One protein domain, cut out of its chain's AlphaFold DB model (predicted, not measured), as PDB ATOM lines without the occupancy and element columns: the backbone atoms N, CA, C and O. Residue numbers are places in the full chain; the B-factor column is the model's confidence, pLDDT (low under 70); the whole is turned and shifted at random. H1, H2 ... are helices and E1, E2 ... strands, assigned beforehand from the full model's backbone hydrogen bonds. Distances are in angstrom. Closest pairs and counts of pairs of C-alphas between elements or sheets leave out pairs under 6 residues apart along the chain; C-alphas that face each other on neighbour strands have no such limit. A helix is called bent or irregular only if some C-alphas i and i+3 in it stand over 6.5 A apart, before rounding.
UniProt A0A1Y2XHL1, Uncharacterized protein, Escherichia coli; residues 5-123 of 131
ATOM      1  N   GLY A   5     130.172 141.147 115.350       48.59
ATOM      2  CA  GLY A   5     129.720 141.481 113.992       48.59
ATOM      3  C   GLY A   5     130.848 141.831 113.013       48.59
ATOM      4  O   GLY A   5     130.775 141.465 111.843       48.59
ATOM      5  N   SER A   6     131.921 142.480 113.476       54.66
ATOM      6  CA  SER A   6     133.034 142.935 112.624       54.66
ATOM      7  C   SER A   6     133.956 141.804 112.151       54.66
ATOM      8  O   SER A   6     134.500 141.860 111.051       54.66
ATOM      9  N   ARG A   7     134.121 140.745 112.952       58.81
ATOM     10  CA  ARG A   7     134.987 139.599 112.616       58.81
ATOM     11  C   ARG A   7     134.345 138.665 111.582       58.81
ATOM     12  O   ARG A   7     135.039 138.077 110.749       58.81
ATOM     13  N   PHE A   8     133.015 138.560 111.613       60.31
ATOM     14  CA  PHE A   8     132.233 137.751 110.677       60.31
ATOM     15  C   PHE A   8     132.189 138.360 109.267       60.31
ATOM     16  O   PHE A   8     132.392 137.652 108.277       60.31
ATOM     17  N   THR A   9     131.998 139.679 109.158       68.38
ATOM     18  CA  THR A   9     132.021 140.379 107.864       68.38
ATOM     19  C   THR A   9     133.401 140.304 107.221       68.38
ATOM     20  O   THR A   9     133.502 139.926 106.056       68.38
ATOM     21  N   PHE A  10     134.470 140.556 107.982       78.12
ATOM     22  CA  PHE A  10     135.844 140.496 107.479       78.12
ATOM     23  C   PHE A  10     136.198 139.121 106.890       78.12
ATOM     24  O   PHE A  10     136.666 139.033 105.759       78.12
ATOM     25  N   THR A  11     135.884 138.033 107.599       80.38
ATOM     26  CA  THR A  11     136.131 136.663 107.108       80.38
ATOM     27  C   THR A  11     135.355 136.366 105.822       80.38
ATOM     28  O   THR A  11     135.859 135.695 104.921       80.38
ATOM     29  N   THR A  12     134.131 136.885 105.715       84.31
ATOM     30  CA  THR A  12     133.296 136.733 104.516       84.31
ATOM     31  C   THR A  12     133.900 137.472 103.323       84.31
ATOM     32  O   THR A  12     133.998 136.893 102.243       84.31
ATOM     33  N   TYR A  13     134.377 138.706 103.520       87.12
ATOM     34  CA  TYR A  13     135.051 139.470 102.467       87.12
ATOM     35  C   TYR A  13     136.333 138.792 101.985       87.12
ATOM     36  O   TYR A  13     136.556 138.730 100.780       87.12
ATOM     37  N   ILE A  14     137.151 138.227 102.880       87.00
ATOM     38  CA  ILE A  14     138.369 137.533 102.438       87.00
ATOM     39  C   ILE A  14     138.022 136.269 101.638       87.00
ATOM     40  O   ILE A  14     138.639 136.005 100.609       87.00
ATOM     41  N   ARG A  15     137.001 135.505 102.052       88.88
ATOM     42  CA  ARG A  15     136.521 134.358 101.261       88.88
ATOM     43  C   ARG A  15     136.036 134.793  99.884       88.88
ATOM     44  O   ARG A  15     136.368 134.136  98.907       88.88
ATOM     45  N   LEU A  16     135.301 135.902  99.803       91.44
ATOM     46  CA  LEU A  16     134.862 136.459  98.528       91.44
ATOM     47  C   LEU A  16     136.057 136.836  97.640       91.44
ATOM     48  O   LEU A  16     136.086 136.432  96.485       91.44
ATOM     49  N   LEU A  17     137.060 137.534  98.185       91.12
ATOM     50  CA  LEU A  17     138.288 137.877  97.458       91.12
ATOM     51  C   LEU A  17     139.030 136.629  96.965       91.12
ATOM     52  O   LEU A  17     139.440 136.593  95.810       91.12
ATOM     53  N   ARG A  18     139.147 135.582  97.795       93.19
ATOM     54  CA  ARG A  18     139.704 134.290  97.368       93.19
ATOM     55  C   ARG A  18     138.930 133.722  96.183       93.19
ATOM     56  O   ARG A  18     139.544 133.389  95.178       93.19
ATOM     57  N   GLU A  19     137.607 133.593  96.289       95.19
ATOM     58  CA  GLU A  19     136.807 133.017  95.201       95.19
ATOM     59  C   GLU A  19     136.893 133.868  93.920       95.19
ATOM     60  O   GLU A  19     136.963 133.309  92.827       95.19
ATOM     61  N   MET A  20     136.963 135.199  94.041       95.19
ATOM     62  CA  MET A  20     137.168 136.107  92.907       95.19
ATOM     63  C   MET A  20     138.525 135.899  92.232       95.19
ATOM     64  O   MET A  20     138.573 135.742  91.016       95.19
ATOM     65  N   GLU A  21     139.622 135.856  92.992       94.75
ATOM     66  CA  GLU A  21     140.963 135.667  92.422       94.75
ATOM     67  C   GLU A  21     141.137 134.279  91.799       94.75
ATOM     68  O   GLU A  21     141.725 134.145  90.722       94.75
ATOM     69  N   PHE A  22     140.562 133.247  92.423       97.25
ATOM     70  CA  PHE A  22     140.526 131.909  91.842       97.25
ATOM     71  C   PHE A  22     139.748 131.909  90.524       97.25
ATOM     72  O   PHE A  22     140.231 131.359  89.538       97.25
ATOM     73  N   GLU A  23     138.576 132.542  90.465       98.06
ATOM     74  CA  GLU A  23     137.796 132.629  89.227       98.06
ATOM     75  C   GLU A  23     138.500 133.470  88.149       98.06
ATOM     76  O   GLU A  23     138.468 133.092  86.978       98.06
ATOM     77  N   ASN A  24     139.189 134.555  88.515       97.38
ATOM     78  CA  ASN A  24     139.975 135.368  87.580       97.38
ATOM     79  C   ASN A  24     141.065 134.525  86.903       97.38
ATOM     80  O   ASN A  24     141.100 134.435  85.676       97.38
ATOM     81  N   ILE A  25     141.882 133.814  87.688       97.75
ATOM     82  CA  ILE A  25     142.932 132.932  87.153       97.75
ATOM     83  C   ILE A  25     142.332 131.800  86.320       97.75
ATOM     84  O   ILE A  25     142.857 131.476  85.250       97.75
ATOM     85  N   ARG A  26     141.203 131.226  86.752       98.44
ATOM     86  CA  ARG A  26     140.491 130.216  85.962       98.44
ATOM     87  C   ARG A  26     140.114 130.764  84.591       98.44
ATOM     88  O   ARG A  26     140.384 130.117  83.589       98.44
ATOM     89  N   ARG A  27     139.500 131.946  84.527       98.12
ATOM     90  CA  ARG A  27     139.054 132.555  83.266       98.12
ATOM     91  C   ARG A  27     140.216 132.910  82.346       98.12
ATOM     92  O   ARG A  27     140.089 132.722  81.141       98.12
ATOM     93  N   GLU A  28     141.320 133.398  82.902       98.00
ATOM     94  CA  GLU A  28     142.497 133.816  82.138       98.00
ATOM     95  C   GLU A  28     143.301 132.628  81.591       98.00
ATOM     96  O   GLU A  28     143.720 132.653  80.437       98.00
ATOM     97  N   GLN A  29     143.521 131.592  82.407       98.19
ATOM     98  CA  GLN A  29     144.521 130.547  82.126       98.19
ATOM     99  C   GLN A  29     143.910 129.148  81.968       98.19
ATOM    100  O   GLN A  29     144.469 128.292  81.288       98.19
ATOM    101  N   TYR A  30     142.732 128.909  82.543       98.00
ATOM    102  CA  TYR A  30     142.113 127.586  82.633       98.00
ATOM    103  C   TYR A  30     140.626 127.608  82.260       98.00
ATOM    104  O   TYR A  30     139.808 126.928  82.879       98.00
ATOM    105  N   ALA A  31     140.261 128.384  81.231       97.06
ATOM    106  CA  ALA A  31     138.871 128.732  80.915       97.06
ATOM    107  C   ALA A  31     137.942 127.524  80.690       97.06
ATOM    108  O   ALA A  31     136.730 127.637  80.877       97.06
ATOM    109  N   LYS A  32     138.511 126.372  80.311       97.12
ATOM    110  CA  LYS A  32     137.797 125.104  80.105       97.12
ATOM    111  C   LYS A  32     137.490 124.347  81.404       97.12
ATOM    112  O   LYS A  32     136.686 123.427  81.363       97.12
ATOM    113  N   ARG A  33     138.121 124.680  82.536       98.06
ATOM    114  CA  ARG A  33     137.871 124.022  83.830       98.06
ATOM    115  C   ARG A  33     136.573 124.561  84.462       98.06
ATOM    116  O   ARG A  33     136.274 125.740  84.263       98.06
ATOM    117  N   PRO A  34     135.822 123.753  85.234       98.12
ATOM    118  CA  PRO A  34     134.590 124.178  85.905       98.12
ATOM    119  C   PRO A  34     134.808 125.373  86.839       98.12
ATOM    120  O   PRO A  34     135.812 125.418  87.545       98.12
ATOM    121  N   SER A  35     133.871 126.320  86.898       97.88
ATOM    122  CA  SER A  35     133.885 127.395  87.893       97.88
ATOM    123  C   SER A  35     133.423 126.887  89.253       97.88
ATOM    124  O   SER A  35     132.342 126.312  89.376       97.88
ATOM    125  N   ARG A  36     134.177 127.216  90.308       97.00
ATOM    126  CA  ARG A  36     133.786 126.973  91.709       97.00
ATOM    127  C   ARG A  36     132.458 127.629  92.092       97.00
ATOM    128  O   ARG A  36     131.789 127.179  93.010       97.00
ATOM    129  N   THR A  37     132.063 128.689  91.387       95.62
ATOM    130  CA  THR A  37     130.823 129.429  91.675       95.62
ATOM    131  C   THR A  37     129.569 128.799  91.067       95.62
ATOM    132  O   THR A  37     128.460 129.186  91.430       95.62
ATOM    133  N   ARG A  38     129.726 127.835  90.149       95.19
ATOM    134  CA  ARG A  38     128.610 127.169  89.453       95.19
ATOM    135  C   ARG A  38     128.692 125.646  89.463       95.19
ATOM    136  O   ARG A  38     127.738 124.998  89.041       95.19
ATOM    137  N   CYS A  39     129.820 125.074  89.876       97.44
ATOM    138  CA  CYS A  39     130.021 123.639  89.827       97.44
ATOM    139  C   CYS A  39     129.187 122.890  90.866       97.44
ATOM    140  O   CYS A  39     128.744 123.433  91.878       97.44
ATOM    141  N   ILE A  40     129.073 121.589  90.637       96.94
ATOM    142  CA  ILE A  40     128.680 120.609  91.643       96.94
ATOM    143  C   ILE A  40     129.954 119.928  92.144       96.94
ATOM    144  O   ILE A  40     130.807 119.549  91.340       96.94
ATOM    145  N   TRP A  41     130.080 119.759  93.459       96.69
ATOM    146  CA  TRP A  41     131.169 118.984  94.051       96.69
ATOM    147  C   TRP A  41     130.823 117.498  94.055       96.69
ATOM    148  O   TRP A  41     129.744 117.101  94.495       96.69
ATOM    149  N   LEU A  42     131.761 116.688  93.581       96.81
ATOM    150  CA  LEU A  42     131.697 115.235  93.538       96.81
ATOM    151  C   LEU A  42     132.829 114.623  94.369       96.81
ATOM    152  O   LEU A  42     133.764 115.299  94.798       96.81
ATOM    153  N   THR A  43     132.745 113.310  94.548       94.75
ATOM    154  CA  THR A  43     133.780 112.465  95.155       94.75
ATOM    155  C   THR A  43     134.080 111.297  94.217       94.75
ATOM    156  O   THR A  43     133.252 110.977  93.360       94.75
ATOM    157  N   ASN A  44     135.263 110.684  94.320       91.31
ATOM    158  CA  ASN A  44     135.634 109.575  93.430       91.31
ATOM    159  C   ASN A  44     134.973 108.251  93.833       91.31
ATOM    160  O   ASN A  44     134.803 107.371  92.991       91.31
ATOM    161  N   ASN A  45     134.660 108.075  95.117       92.19
ATOM    162  CA  ASN A  45     134.167 106.818  95.669       92.19
ATOM    163  C   ASN A  45     133.299 107.048  96.920       92.19
ATOM    164  O   ASN A  45     133.193 108.160  97.439       92.19
ATOM    165  N   LEU A  46     132.668 105.970  97.392       92.56
ATOM    166  CA  LEU A  46     131.766 105.994  98.543       92.56
ATOM    167  C   LEU A  46     132.470 106.419  99.841       92.56
ATOM    168  O   LEU A  46     131.887 107.179 100.610       92.56
ATOM    169  N   ASP A  47     133.709 105.984 100.070       92.31
ATOM    170  CA  ASP A  47     134.448 106.301 101.298       92.31
ATOM    171  C   ASP A  47     134.733 107.804 101.406       92.31
ATOM    172  O   ASP A  47     134.510 108.413 102.454       92.31
ATOM    173  N   GLU A  48     135.131 108.437 100.300       92.25
ATOM    174  CA  GLU A  48     135.274 109.893 100.212       92.25
ATOM    175  C   GLU A  48     133.931 110.607 100.449       92.25
ATOM    176  O   GLU A  48     133.877 111.608 101.165       92.25
ATOM    177  N   ALA A  49     132.825 110.093  99.904       93.19
ATOM    178  CA  ALA A  49     131.497 110.661 100.145       93.19
ATOM    179  C   ALA A  49     131.085 110.581 101.627       93.19
ATOM    180  O   ALA A  49     130.541 111.546 102.173       93.19
ATOM    181  N   VAL A  50     131.367 109.459 102.297       91.88
ATOM    182  CA  VAL A  50     131.122 109.266 103.737       91.88
ATOM    183  C   VAL A  50     132.003 110.198 104.569       91.88
ATOM    184  O   VAL A  50     131.510 110.841 105.505       91.88
ATOM    185  N   TYR A  51     133.279 110.333 104.201       91.44
ATOM    186  CA  TYR A  51     134.200 111.289 104.810       91.44
ATOM    187  C   TYR A  51     133.639 112.714 104.752       91.44
ATOM    188  O   TYR A  51     133.512 113.371 105.787       91.44
ATOM    189  N   TRP A  52     133.224 113.177 103.570       92.12
ATOM    190  CA  TRP A  52     132.683 114.525 103.394       92.12
ATOM    191  C   TRP A  52     131.346 114.730 104.103       92.12
ATOM    192  O   TRP A  52     131.136 115.779 104.712       92.12
ATOM    193  N   ARG A  53     130.457 113.730 104.099       91.81
ATOM    194  CA  ARG A  53     129.205 113.771 104.872       91.81
ATOM    195  C   ARG A  53     129.484 114.001 106.361       91.81
ATOM    196  O   ARG A  53     128.831 114.844 106.980       91.81
ATOM    197  N   THR A  54     130.476 113.300 106.904       91.75
ATOM    198  CA  THR A  54     130.893 113.407 108.309       91.75
ATOM    199  C   THR A  54     131.548 114.758 108.588       91.75
ATOM    200  O   THR A  54     131.123 115.481 109.488       91.75
ATOM    201  N   ARG A  55     132.531 115.153 107.770       90.81
ATOM    202  CA  ARG A  55     133.270 116.418 107.904       90.81
ATOM    203  C   ARG A  55     132.362 117.647 107.820       90.81
ATOM    204  O   ARG A  55     132.585 118.625 108.526       90.81
ATOM    205  N   LEU A  56     131.324 117.596 106.986       91.12
ATOM    206  CA  LEU A  56     130.334 118.667 106.827       91.12
ATOM    207  C   LEU A  56     129.183 118.596 107.848       91.12
ATOM    208  O   LEU A  56     128.218 119.353 107.715       91.12
ATOM    209  N   ASN A  57     129.265 117.696 108.837       93.56
ATOM    210  CA  ASN A  57     128.266 117.485 109.885       93.56
ATOM    211  C   ASN A  57     126.838 117.310 109.327       93.56
ATOM    212  O   ASN A  57     125.880 117.962 109.753       93.56
ATOM    213  N   LYS A  58     126.701 116.475 108.290       90.06
ATOM    214  CA  LYS A  58     125.424 116.207 107.622       90.06
ATOM    215  C   LYS A  58     124.649 115.107 108.349       90.06
ATOM    216  O   LYS A  58     125.200 114.071 108.695       90.06
ATOM    217  N   ASN A  59     123.346 115.318 108.525       86.00
ATOM    218  CA  ASN A  59     122.456 114.375 109.211       86.00
ATOM    219  C   ASN A  59     121.978 113.222 108.304       86.00
ATOM    220  O   ASN A  59     122.282 113.173 107.110       86.00
ATOM    221  N   ASP A  60     121.155 112.334 108.866       80.00
ATOM    222  CA  ASP A  60     120.601 111.145 108.196       80.00
ATOM    223  C   ASP A  60     119.612 111.423 107.071       80.00
ATOM    224  O   ASP A  60     119.248 110.512 106.331       80.00
ATOM    225  N   LYS A  61     119.210 112.680 106.872       86.25
ATOM    226  CA  LYS A  61     118.432 113.083 105.693       86.25
ATOM    227  C   LYS A  61     119.322 113.305 104.469       86.25
ATOM    228  O   LYS A  61     118.818 113.337 103.352       86.25
ATOM    229  N   THR A  62     120.638 113.432 104.654       91.25
ATOM    230  CA  THR A  62     121.591 113.570 103.546       91.25
ATOM    231  C   THR A  62     121.843 112.207 102.917       91.25
ATOM    232  O   THR A  62     122.313 111.284 103.580       91.25
ATOM    233  N   ARG A  63     121.512 112.077 101.633       92.31
ATOM    234  CA  ARG A  63     121.741 110.859 100.851       92.31
ATOM    235  C   ARG A  63     123.082 110.948 100.134       92.31
ATOM    236  O   ARG A  63     123.445 112.010  99.633       92.31
ATOM    237  N   ILE A  64     123.786 109.825 100.072       94.75
ATOM    238  CA  ILE A  64     124.901 109.642  99.145       94.75
ATOM    239  C   ILE A  64     124.314 108.974  97.907       94.75
ATOM    240  O   ILE A  64     123.555 108.014  98.022       94.75
ATOM    241  N   VAL A  65     124.624 109.504  96.732       96.44
ATOM    242  CA  VAL A  65     124.103 109.001  95.461       96.44
ATOM    243  C   VAL A  65     125.252 108.725  94.510       96.44
ATOM    244  O   VAL A  65     126.226 109.478  94.471       96.44
ATOM    245  N   ARG A  66     125.131 107.654  93.727       97.12
ATOM    246  CA  ARG A  66     125.989 107.436  92.567       97.12
ATOM    247  C   ARG A  66     125.383 108.179  91.387       97.12
ATOM    248  O   ARG A  66     124.170 108.128  91.161       97.12
ATOM    249  N   VAL A  67     126.235 108.868  90.642       97.50
ATOM    250  CA  VAL A  67     125.831 109.660  89.481       97.50
ATOM    251  C   VAL A  67     126.621 109.252  88.248       97.50
ATOM    252  O   VAL A  67     127.809 108.946  88.332       97.50
ATOM    253  N   GLU A  68     125.962 109.286  87.100       97.31
ATOM    254  CA  GLU A  68     126.624 109.347  85.802       97.31
ATOM    255  C   GLU A  68     126.776 110.809  85.400       97.31
ATOM    256  O   GLU A  68     125.865 111.618  85.593       97.31
ATOM    257  N   ILE A  69     127.944 111.166  84.870       96.62
ATOM    258  CA  ILE A  69     128.290 112.552  84.560       96.62
ATOM    259  C   ILE A  69     128.398 112.751  83.051       96.62
ATOM    260  O   ILE A  69     128.997 111.942  82.346       96.62
ATOM    261  N   ASN A  70     127.862 113.868  82.568       96.38
ATOM    262  CA  ASN A  70     128.073 114.358  81.213       96.38
ATOM    263  C   ASN A  70     128.455 115.838  81.289       96.38
ATOM    264  O   ASN A  70     127.603 116.724  81.374       96.38
ATOM    265  N   GLY A  71     129.754 116.105  81.326       95.81
ATOM    266  CA  GLY A  71     130.269 117.446  81.545       95.81
ATOM    267  C   GLY A  71     131.775 117.469  81.725       95.81
ATOM    268  O   GLY A  71     132.458 116.452  81.595       95.81
ATOM    269  N   THR A  72     132.288 118.649  82.051       97.44
ATOM    270  CA  THR A  72     133.708 118.830  82.342       97.44
ATOM    271  C   THR A  72     133.957 118.654  83.828       97.44
ATOM    272  O   THR A  72     133.244 119.217  84.658       97.44
ATOM    273  N   ARG A  73     134.995 117.883  84.155       96.94
ATOM    274  CA  ARG A  73     135.438 117.624  85.524       96.94
ATOM    275  C   ARG A  73     136.837 118.169  85.761       96.94
ATOM    276  O   ARG A  73     137.685 118.089  84.877       96.94
ATOM    277  N   HIS A  74     137.082 118.682  86.960       98.06
ATOM    278  CA  HIS A  74     138.412 119.091  87.418       98.06
ATOM    279  C   HIS A  74     138.663 118.552  88.819       98.06
ATOM    280  O   HIS A  74     137.778 118.636  89.666       98.06
ATOM    281  N   GLN A  75     139.853 118.003  89.050       97.62
ATOM    282  CA  GLN A  75     140.292 117.572  90.372       97.62
ATOM    283  C   GLN A  75     141.284 118.593  90.917       97.62
ATOM    284  O   GLN A  75     142.242 118.947  90.231       97.62
ATOM    285  N   ALA A  76     141.069 119.018  92.153       97.00
ATOM    286  CA  ALA A  76     141.917 119.980  92.834       97.00
ATOM    287  C   ALA A  76     142.168 119.571  94.288       97.00
ATOM    288  O   ALA A  76     141.508 118.677  94.824       97.00
ATOM    289  N   ASP A  77     143.122 120.246  94.920       96.12
ATOM    290  CA  ASP A  77     143.398 120.123  96.347       96.12
ATOM    291  C   ASP A  77     142.851 121.347  97.096       96.12
ATOM    292  O   ASP A  77     143.332 122.471  96.929       96.12
ATOM    293  N   GLY A  78     141.845 121.123  97.939       94.12
ATOM    294  CA  GLY A  78     141.223 122.128  98.794       94.12
ATOM    295  C   GLY A  78     142.191 122.774  99.787       94.12
ATOM    296  O   GLY A  78     141.922 123.882 100.249       94.12
ATOM    297  N   ASN A  79     143.356 122.171 100.052       93.38
ATOM    298  CA  ASN A  79     144.391 122.777 100.895       93.38
ATOM    299  C   ASN A  79     144.901 124.119 100.336       93.38
ATOM    300  O   ASN A  79     145.262 125.006 101.110       93.38
ATOM    301  N   TYR A  80     144.872 124.321  99.012       94.31
ATOM    302  CA  TYR A  80     145.237 125.607  98.398       94.31
ATOM    303  C   TYR A  80     144.216 126.723  98.663       94.31
ATOM    304  O   TYR A  80     144.496 127.887  98.395       94.31
ATOM    305  N   LEU A  81     143.036 126.402  99.199       91.62
ATOM    306  CA  LEU A  81     142.016 127.391  99.552       91.62
ATOM    307  C   LEU A  81     142.251 128.023 100.929       91.62
ATOM    308  O   LEU A  81     141.442 128.867 101.332       91.62
ATOM    309  N   SER A  82     143.286 127.602 101.665       82.69
ATOM    310  CA  SER A  82     143.595 128.160 102.981       82.69
ATOM    311  C   SER A  82     143.819 129.670 102.884       82.69
ATOM    312  O   SER A  82     144.541 130.160 102.023       82.69
ATOM    313  N   VAL A  83     143.123 130.409 103.748       65.62
ATOM    314  CA  VAL A  83     142.987 131.875 103.683       65.62
ATOM    315  C   VAL A  83     143.890 132.576 104.697       65.62
ATOM    316  O   VAL A  83     143.975 133.803 104.732       65.62
ATOM    317  N   GLU A  84     144.527 131.820 105.587       62.09
ATOM    318  CA  GLU A  84     145.174 132.411 106.748       62.09
ATOM    319  C   GLU A  84     146.455 133.147 106.335       62.09
ATOM    320  O   GLU A  84     147.468 132.548 105.991       62.09
ATOM    321  N   SER A  85     146.391 134.482 106.396       56.16
ATOM    322  CA  SER A  85     147.513 135.425 106.251       56.16
ATOM    323  C   SER A  85     148.230 135.481 104.896       56.16
ATOM    324  O   SER A  85     149.343 135.991 104.826       56.16
ATOM    325  N   SER A  86     147.596 135.040 103.809       69.50
ATOM    326  CA  SER A  86     148.208 135.094 102.476       69.50
ATOM    327  C   SER A  86     148.153 136.496 101.858       69.50
ATOM    328  O   SER A  86     147.100 137.135 101.787       69.50
ATOM    329  N   SER A  87     149.292 136.961 101.353       86.19
ATOM    330  CA  SER A  87     149.383 138.075 100.410       86.19
ATOM    331  C   SER A  87     148.643 137.757  99.102       86.19
ATOM    332  O   SER A  87     148.400 136.597  98.762       86.19
ATOM    333  N   LEU A  88     148.322 138.786  98.309       86.94
ATOM    334  CA  LEU A  88     147.697 138.588  96.995       86.94
ATOM    335  C   LEU A  88     148.563 137.720  96.064       86.94
ATOM    336  O   LEU A  88     148.036 136.945  95.273       86.94
ATOM    337  N   GLN A  89     149.891 137.820  96.162       90.19
ATOM    338  CA  GLN A  89     150.804 137.009  95.358       90.19
ATOM    339  C   GLN A  89     150.712 135.523  95.724       90.19
ATOM    340  O   GLN A  89     150.609 134.680  94.833       90.19
ATOM    341  N   GLU A  90     150.693 135.202  97.018       91.00
ATOM    342  CA  GLU A  90     150.519 133.827  97.502       91.00
ATOM    343  C   GLU A  90     149.144 133.276  97.126       91.00
ATOM    344  O   GLU A  90     149.044 132.139  96.673       91.00
ATOM    345  N   LEU A  91     148.097 134.103  97.214       91.88
ATOM    346  CA  LEU A  91     146.748 133.734  96.793       91.88
ATOM    347  C   LEU A  91     146.696 133.361  95.302       91.88
ATOM    348  O   LEU A  91     146.082 132.360  94.933       91.88
ATOM    349  N   ARG A  92     147.379 134.129  94.443       92.56
ATOM    350  CA  ARG A  92     147.465 133.839  93.003       92.56
ATOM    351  C   ARG A  92     148.277 132.575  92.718       92.56
ATOM    352  O   ARG A  92     147.865 131.776  91.883       92.56
ATOM    353  N   ALA A  93     149.381 132.350  93.430       93.81
ATOM    354  CA  ALA A  93     150.160 131.117  93.309       93.81
ATOM    355  C   ALA A  93     149.364 129.883  93.773       93.81
ATOM    356  O   ALA A  93     149.411 128.825  93.142       93.81
ATOM    357  N   ALA A  94     148.588 130.010  94.850       94.75
ATOM    358  CA  ALA A  94     147.701 128.955  95.326       94.75
ATOM    359  C   ALA A  94     146.598 128.646  94.302       94.75
ATOM    360  O   ALA A  94     146.376 127.483  93.975       94.75
ATOM    361  N   ALA A  95     145.975 129.676  93.724       95.75
ATOM    362  CA  ALA A  95     144.999 129.521  92.650       95.75
ATOM    363  C   ALA A  95     145.594 128.844  91.406       95.75
ATOM    364  O   ALA A  95     144.940 127.990  90.815       95.75
ATOM    365  N   GLN A  96     146.833 129.169  91.024       96.69
ATOM    366  CA  GLN A  96     147.526 128.477  89.933       96.69
ATOM    367  C   GLN A  96     147.707 126.990  90.234       96.69
ATOM    368  O   GLN A  96     147.322 126.170  89.413       96.69
ATOM    369  N   ASN A  97     148.211 126.623  91.415       96.81
ATOM    370  CA  ASN A  97     148.371 125.211  91.786       96.81
ATOM    371  C   ASN A  97     147.031 124.463  91.853       96.81
ATOM    372  O   ASN A  97     146.913 123.342  91.352       96.81
ATOM    373  N   TYR A  98     146.013 125.105  92.430       97.50
ATOM    374  CA  TYR A  98     144.657 124.574  92.503       97.50
ATOM    375  C   TYR A  98     144.094 124.290  91.114       97.50
ATOM    376  O   TYR A  98     143.549 123.212  90.855       97.50
ATOM    377  N   TRP A  99     144.223 125.264  90.209       98.12
ATOM    378  CA  TRP A  99     143.728 125.101  88.860       98.12
ATOM    379  C   TRP A  99     144.590 124.178  88.049       98.12
ATOM    380  O   TRP A  99     143.985 123.433  87.319       98.12
ATOM    381  N   GLU A 100     145.911 124.123  88.197       97.56
ATOM    382  CA  GLU A 100     146.754 123.145  87.503       97.56
ATOM    383  C   GLU A 100     146.301 121.708  87.810       97.56
ATOM    384  O   GLU A 100     146.229 120.869  86.906       97.56
ATOM    385  N   GLY A 101     145.842 121.472  89.044       97.00
ATOM    386  CA  GLY A 101     145.459 120.158  89.560       97.00
ATOM    387  C   GLY A 101     146.569 119.510  90.384       97.00
ATOM    388  O   GLY A 101     146.560 118.294  90.581       97.00
ATOM    389  N   THR A 102     147.531 120.309  90.855       96.62
ATOM    390  CA  THR A 102     148.581 119.863  91.771       96.62
ATOM    391  C   THR A 102     147.942 119.334  93.054       96.62
ATOM    392  O   THR A 102     146.963 119.893  93.546       96.62
ATOM    393  N   LEU A 103     148.483 118.245  93.597       95.38
ATOM    394  CA  LEU A 103     148.040 117.664  94.862       95.38
ATOM    395  C   LEU A 103     149.192 117.689  95.865       95.38
ATOM    396  O   LEU A 103     150.307 117.280  95.534       95.38
ATOM    397  N   CYS A 104     148.922 118.123  97.096       92.75
ATOM    398  CA  CYS A 104     149.872 117.980  98.195       92.75
ATOM    399  C   CYS A 104     150.013 116.503  98.607       92.75
ATOM    400  O   CYS A 104     149.234 115.646  98.190       92.75
ATOM    401  N   ALA A 105     150.983 116.199  99.478       91.31
ATOM    402  CA  ALA A 105     151.201 114.840  99.990       91.31
ATOM    403  C   ALA A 105     149.959 114.253 100.693       91.31
ATOM    404  O   ALA A 105     149.664 113.071 100.536       91.31
ATOM    405  N   ASN A 106     149.210 115.094 101.415       91.12
ATOM    406  CA  ASN A 106     147.952 114.747 102.080       91.12
ATOM    407  C   ASN A 106     146.833 115.666 101.558       91.12
ATOM    408  O   ASN A 106     146.495 116.649 102.221       91.12
ATOM    409  N   PRO A 107     146.312 115.412 100.345       92.12
ATOM    410  CA  PRO A 107     145.435 116.356  99.673       92.12
ATOM    411  C   PRO A 107     144.014 116.310 100.235       92.12
ATOM    412  O   PRO A 107     143.460 115.237 100.479       92.12
ATOM    413  N   GLU A 108     143.384 117.475 100.342       91.94
ATOM    414  CA  GLU A 108     141.945 117.595 100.551       91.94
ATOM    415  C   GLU A 108     141.261 117.569  99.179       91.94
ATOM    416  O   GLU A 108     140.940 118.603  98.602       91.94
ATOM    417  N   ARG A 109     141.120 116.374  98.593       93.50
ATOM    418  CA  ARG A 109     140.635 116.234  97.213       93.50
ATOM    419  C   ARG A 109     139.216 116.779  97.036       93.50
ATOM    420  O   ARG A 109     138.277 116.337  97.696       93.50
ATOM    421  N   GLU A 110     139.071 117.656  96.050       93.50
ATOM    422  CA  GLU A 110     137.798 118.148  95.534       93.50
ATOM    423  C   GLU A 110     137.662 117.768  94.057       93.50
ATOM    424  O   GLU A 110     138.621 117.876  93.287       93.50
ATOM    425  N   ILE A 111     136.460 117.366  93.640       97.19
ATOM    426  CA  ILE A 111     136.133 117.158  92.227       97.19
ATOM    427  C   ILE A 111     135.006 118.103  91.859       97.19
ATOM    428  O   ILE A 111     133.919 118.027  92.419       97.19
ATOM    429  N   LEU A 112     135.259 118.983  90.904       98.12
ATOM    430  CA  LEU A 112     134.293 119.953  90.419       98.12
ATOM    431  C   LEU A 112     133.698 119.419  89.125       98.12
ATOM    432  O   LEU A 112     134.442 118.971  88.253       98.12
ATOM    433  N   LEU A 113     132.381 119.514  88.981       98.19
ATOM    434  CA  LEU A 113     131.648 119.204  87.759       98.19
ATOM    435  C   LEU A 113     130.912 120.448  87.258       98.19
ATOM    436  O   LEU A 113     130.148 121.060  87.999       98.19
ATOM    437  N   GLU A 114     131.064 120.754  85.974       97.81
ATOM    438  CA  GLU A 114     130.130 121.597  85.228       97.81
ATOM    439  C   GLU A 114     129.556 120.813  84.047       97.81
ATOM    440  O   GLU A 114     130.295 120.296  83.207       97.81
ATOM    441  N   GLY A 115     128.229 120.731  83.978       96.06
ATOM    442  CA  GLY A 115     127.498 119.966  82.973       96.06
ATOM    443  C   GLY A 115     126.255 119.323  83.574       96.06
ATOM    444  O   GLY A 115     125.704 119.820  84.556       96.06
ATOM    445  N   ALA A 116     125.822 118.216  82.982       95.94
ATOM    446  CA  ALA A 116     124.711 117.419  83.472       95.94
ATOM    447  C   ALA A 116     125.206 116.256  84.347       95.94
ATOM    448  O   ALA A 116     126.286 115.700  84.130       95.94
ATOM    449  N   MET A 117     124.379 115.861  85.312       96.69
ATOM    450  CA  MET A 117     124.539 114.614  86.052       96.69
ATOM    451  C   MET A 117     123.194 113.901  86.159       96.69
ATOM    452  O   MET A 117     122.161 114.549  86.336       96.69
ATOM    453  N   THR A 118     123.226 112.577  86.105       98.00
ATOM    454  CA  THR A 118     122.059 111.718  86.300       98.00
ATOM    455  C   THR A 118     122.284 110.876  87.541       98.00
ATOM    456  O   THR A 118     123.284 110.168  87.636       98.00
ATOM    457  N   VAL A 119     121.360 110.940  88.498       97.50
ATOM    458  CA  VAL A 119     121.366 110.028  89.647       97.50
ATOM    459  C   VAL A 119     120.948 108.650  89.162       97.50
ATOM    460  O   VAL A 119     119.865 108.494  88.605       97.50
ATOM    461  N   VAL A 120     121.810 107.664  89.384       97.75
ATOM    462  CA  VAL A 120     121.596 106.283  88.932       97.75
ATOM    463  C   VAL A 120     121.366 105.320  90.089       97.75
ATOM    464  O   VAL A 120     120.824 104.240  89.883       97.75
ATOM    465  N   GLU A 121     121.754 105.700  91.306       96.88
ATOM    466  CA  GLU A 121     121.598 104.860  92.491       96.88
ATOM    467  C   GLU A 121     121.662 105.701  93.768       96.88
ATOM    468  O   GLU A 121     122.458 106.640  93.870       96.88
ATOM    469  N   ILE A 122     120.839 105.351  94.757       94.94
ATOM    470  CA  ILE A 122     120.943 105.879  96.118       94.94
ATOM    471  C   ILE A 122     121.749 104.866  96.925       94.94
ATOM    472  O   ILE A 122     121.339 103.717  97.051       94.94
ATOM    473  N   MET A 123     122.888 105.291  97.465       91.00
ATOM    474  CA  MET A 123     123.773 104.412  98.220       91.00
ATOM    475  C   MET A 123     123.201 104.199  99.623       91.00
ATOM    476  O   MET A 123     122.978 105.164 100.363       91.00
TER     477      MET A 123
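AT A GLANCE: This is residues 5 to 123 of the 131 residues of an uncharacterized protein of Escherichia coli (UniProt A0A1Y2XHL1). Two long, bent antiparallel strands, E2 and E3, form a curved ribbon, with short E1 beside E3 and H2 beside the ribbon at one end of E2. At the other end of E2 sit H3 and H4, and the long helix H1 crosses H4 away from the sheet, its residues 5 to 10 sticking out. The 119 printed residues run H1 E1 H2 E2 H3 H4 E3, a mixed class; the antiparallel sheet has the order E1 E3 E2. It is compact, with a radius of gyration of the C-alphas of 15.6 A, and spans 44 by 36 by 28 A.

HOW THE PARTS SIT: H1, residues 5 to 29, is not on the sheet. With residues 18 to 26 alone it touches H4, residues 88 to 100, at a steep tilt of 53 degrees, the same way; the closest C-alphas, of Phe 22 and Ala 95, are 5.1 A apart. E1, residues 40 to 42, neighbours E3, residues 109 to 123, with N 42 and O 111 at 2.8 A, within hydrogen-bond range. H2, residues 46 to 55, stands at the sheet's level, with a height over the sheet of 0.9 A; its C-alpha 49 is 6.7 A from that of Ile 64 in E2, residues 64 to 77, their closest pair. E1, H2 and E2 make a split strand-helix-strand unit, two strands of one sheet that are not neighbours, with a helix between them along the chain and E3 between them in the sheet; its crossover is right-handed. E2 neighbours E3, with N 70 and O 116 at 2.9 A. H3, residues 78 to 81, touches residues 94 to 98 of H4, closest at the C-alphas of Tyr 80 and Ala 94, 5.2 A. H4 only grazes the sheet. Every O i to N i+4 pair is within hydrogen-bond range in H1, H2 and H4; H3 is too short for one.

IN THESE COORDINATES: H1 is 36.8 A long from C-alpha 5 at (129.720, 141.481, 113.992). E2, 21.4 A, bends by 118 degrees at residue 70; E3, 20.6 A, bends by 122 degrees at residue 118 and ends at C-alpha 123 (123.773, 104.412, 98.220). H4 is 18.2 A long and H2 14.1 A.

THE WHOLE: The C-alphas farthest apart, of Ser 6 and Val 120, are 45.1 A apart. The printed part has no cut, and no link is long. Residues 5 to 9 and 83 to 86 are under pLDDT 70.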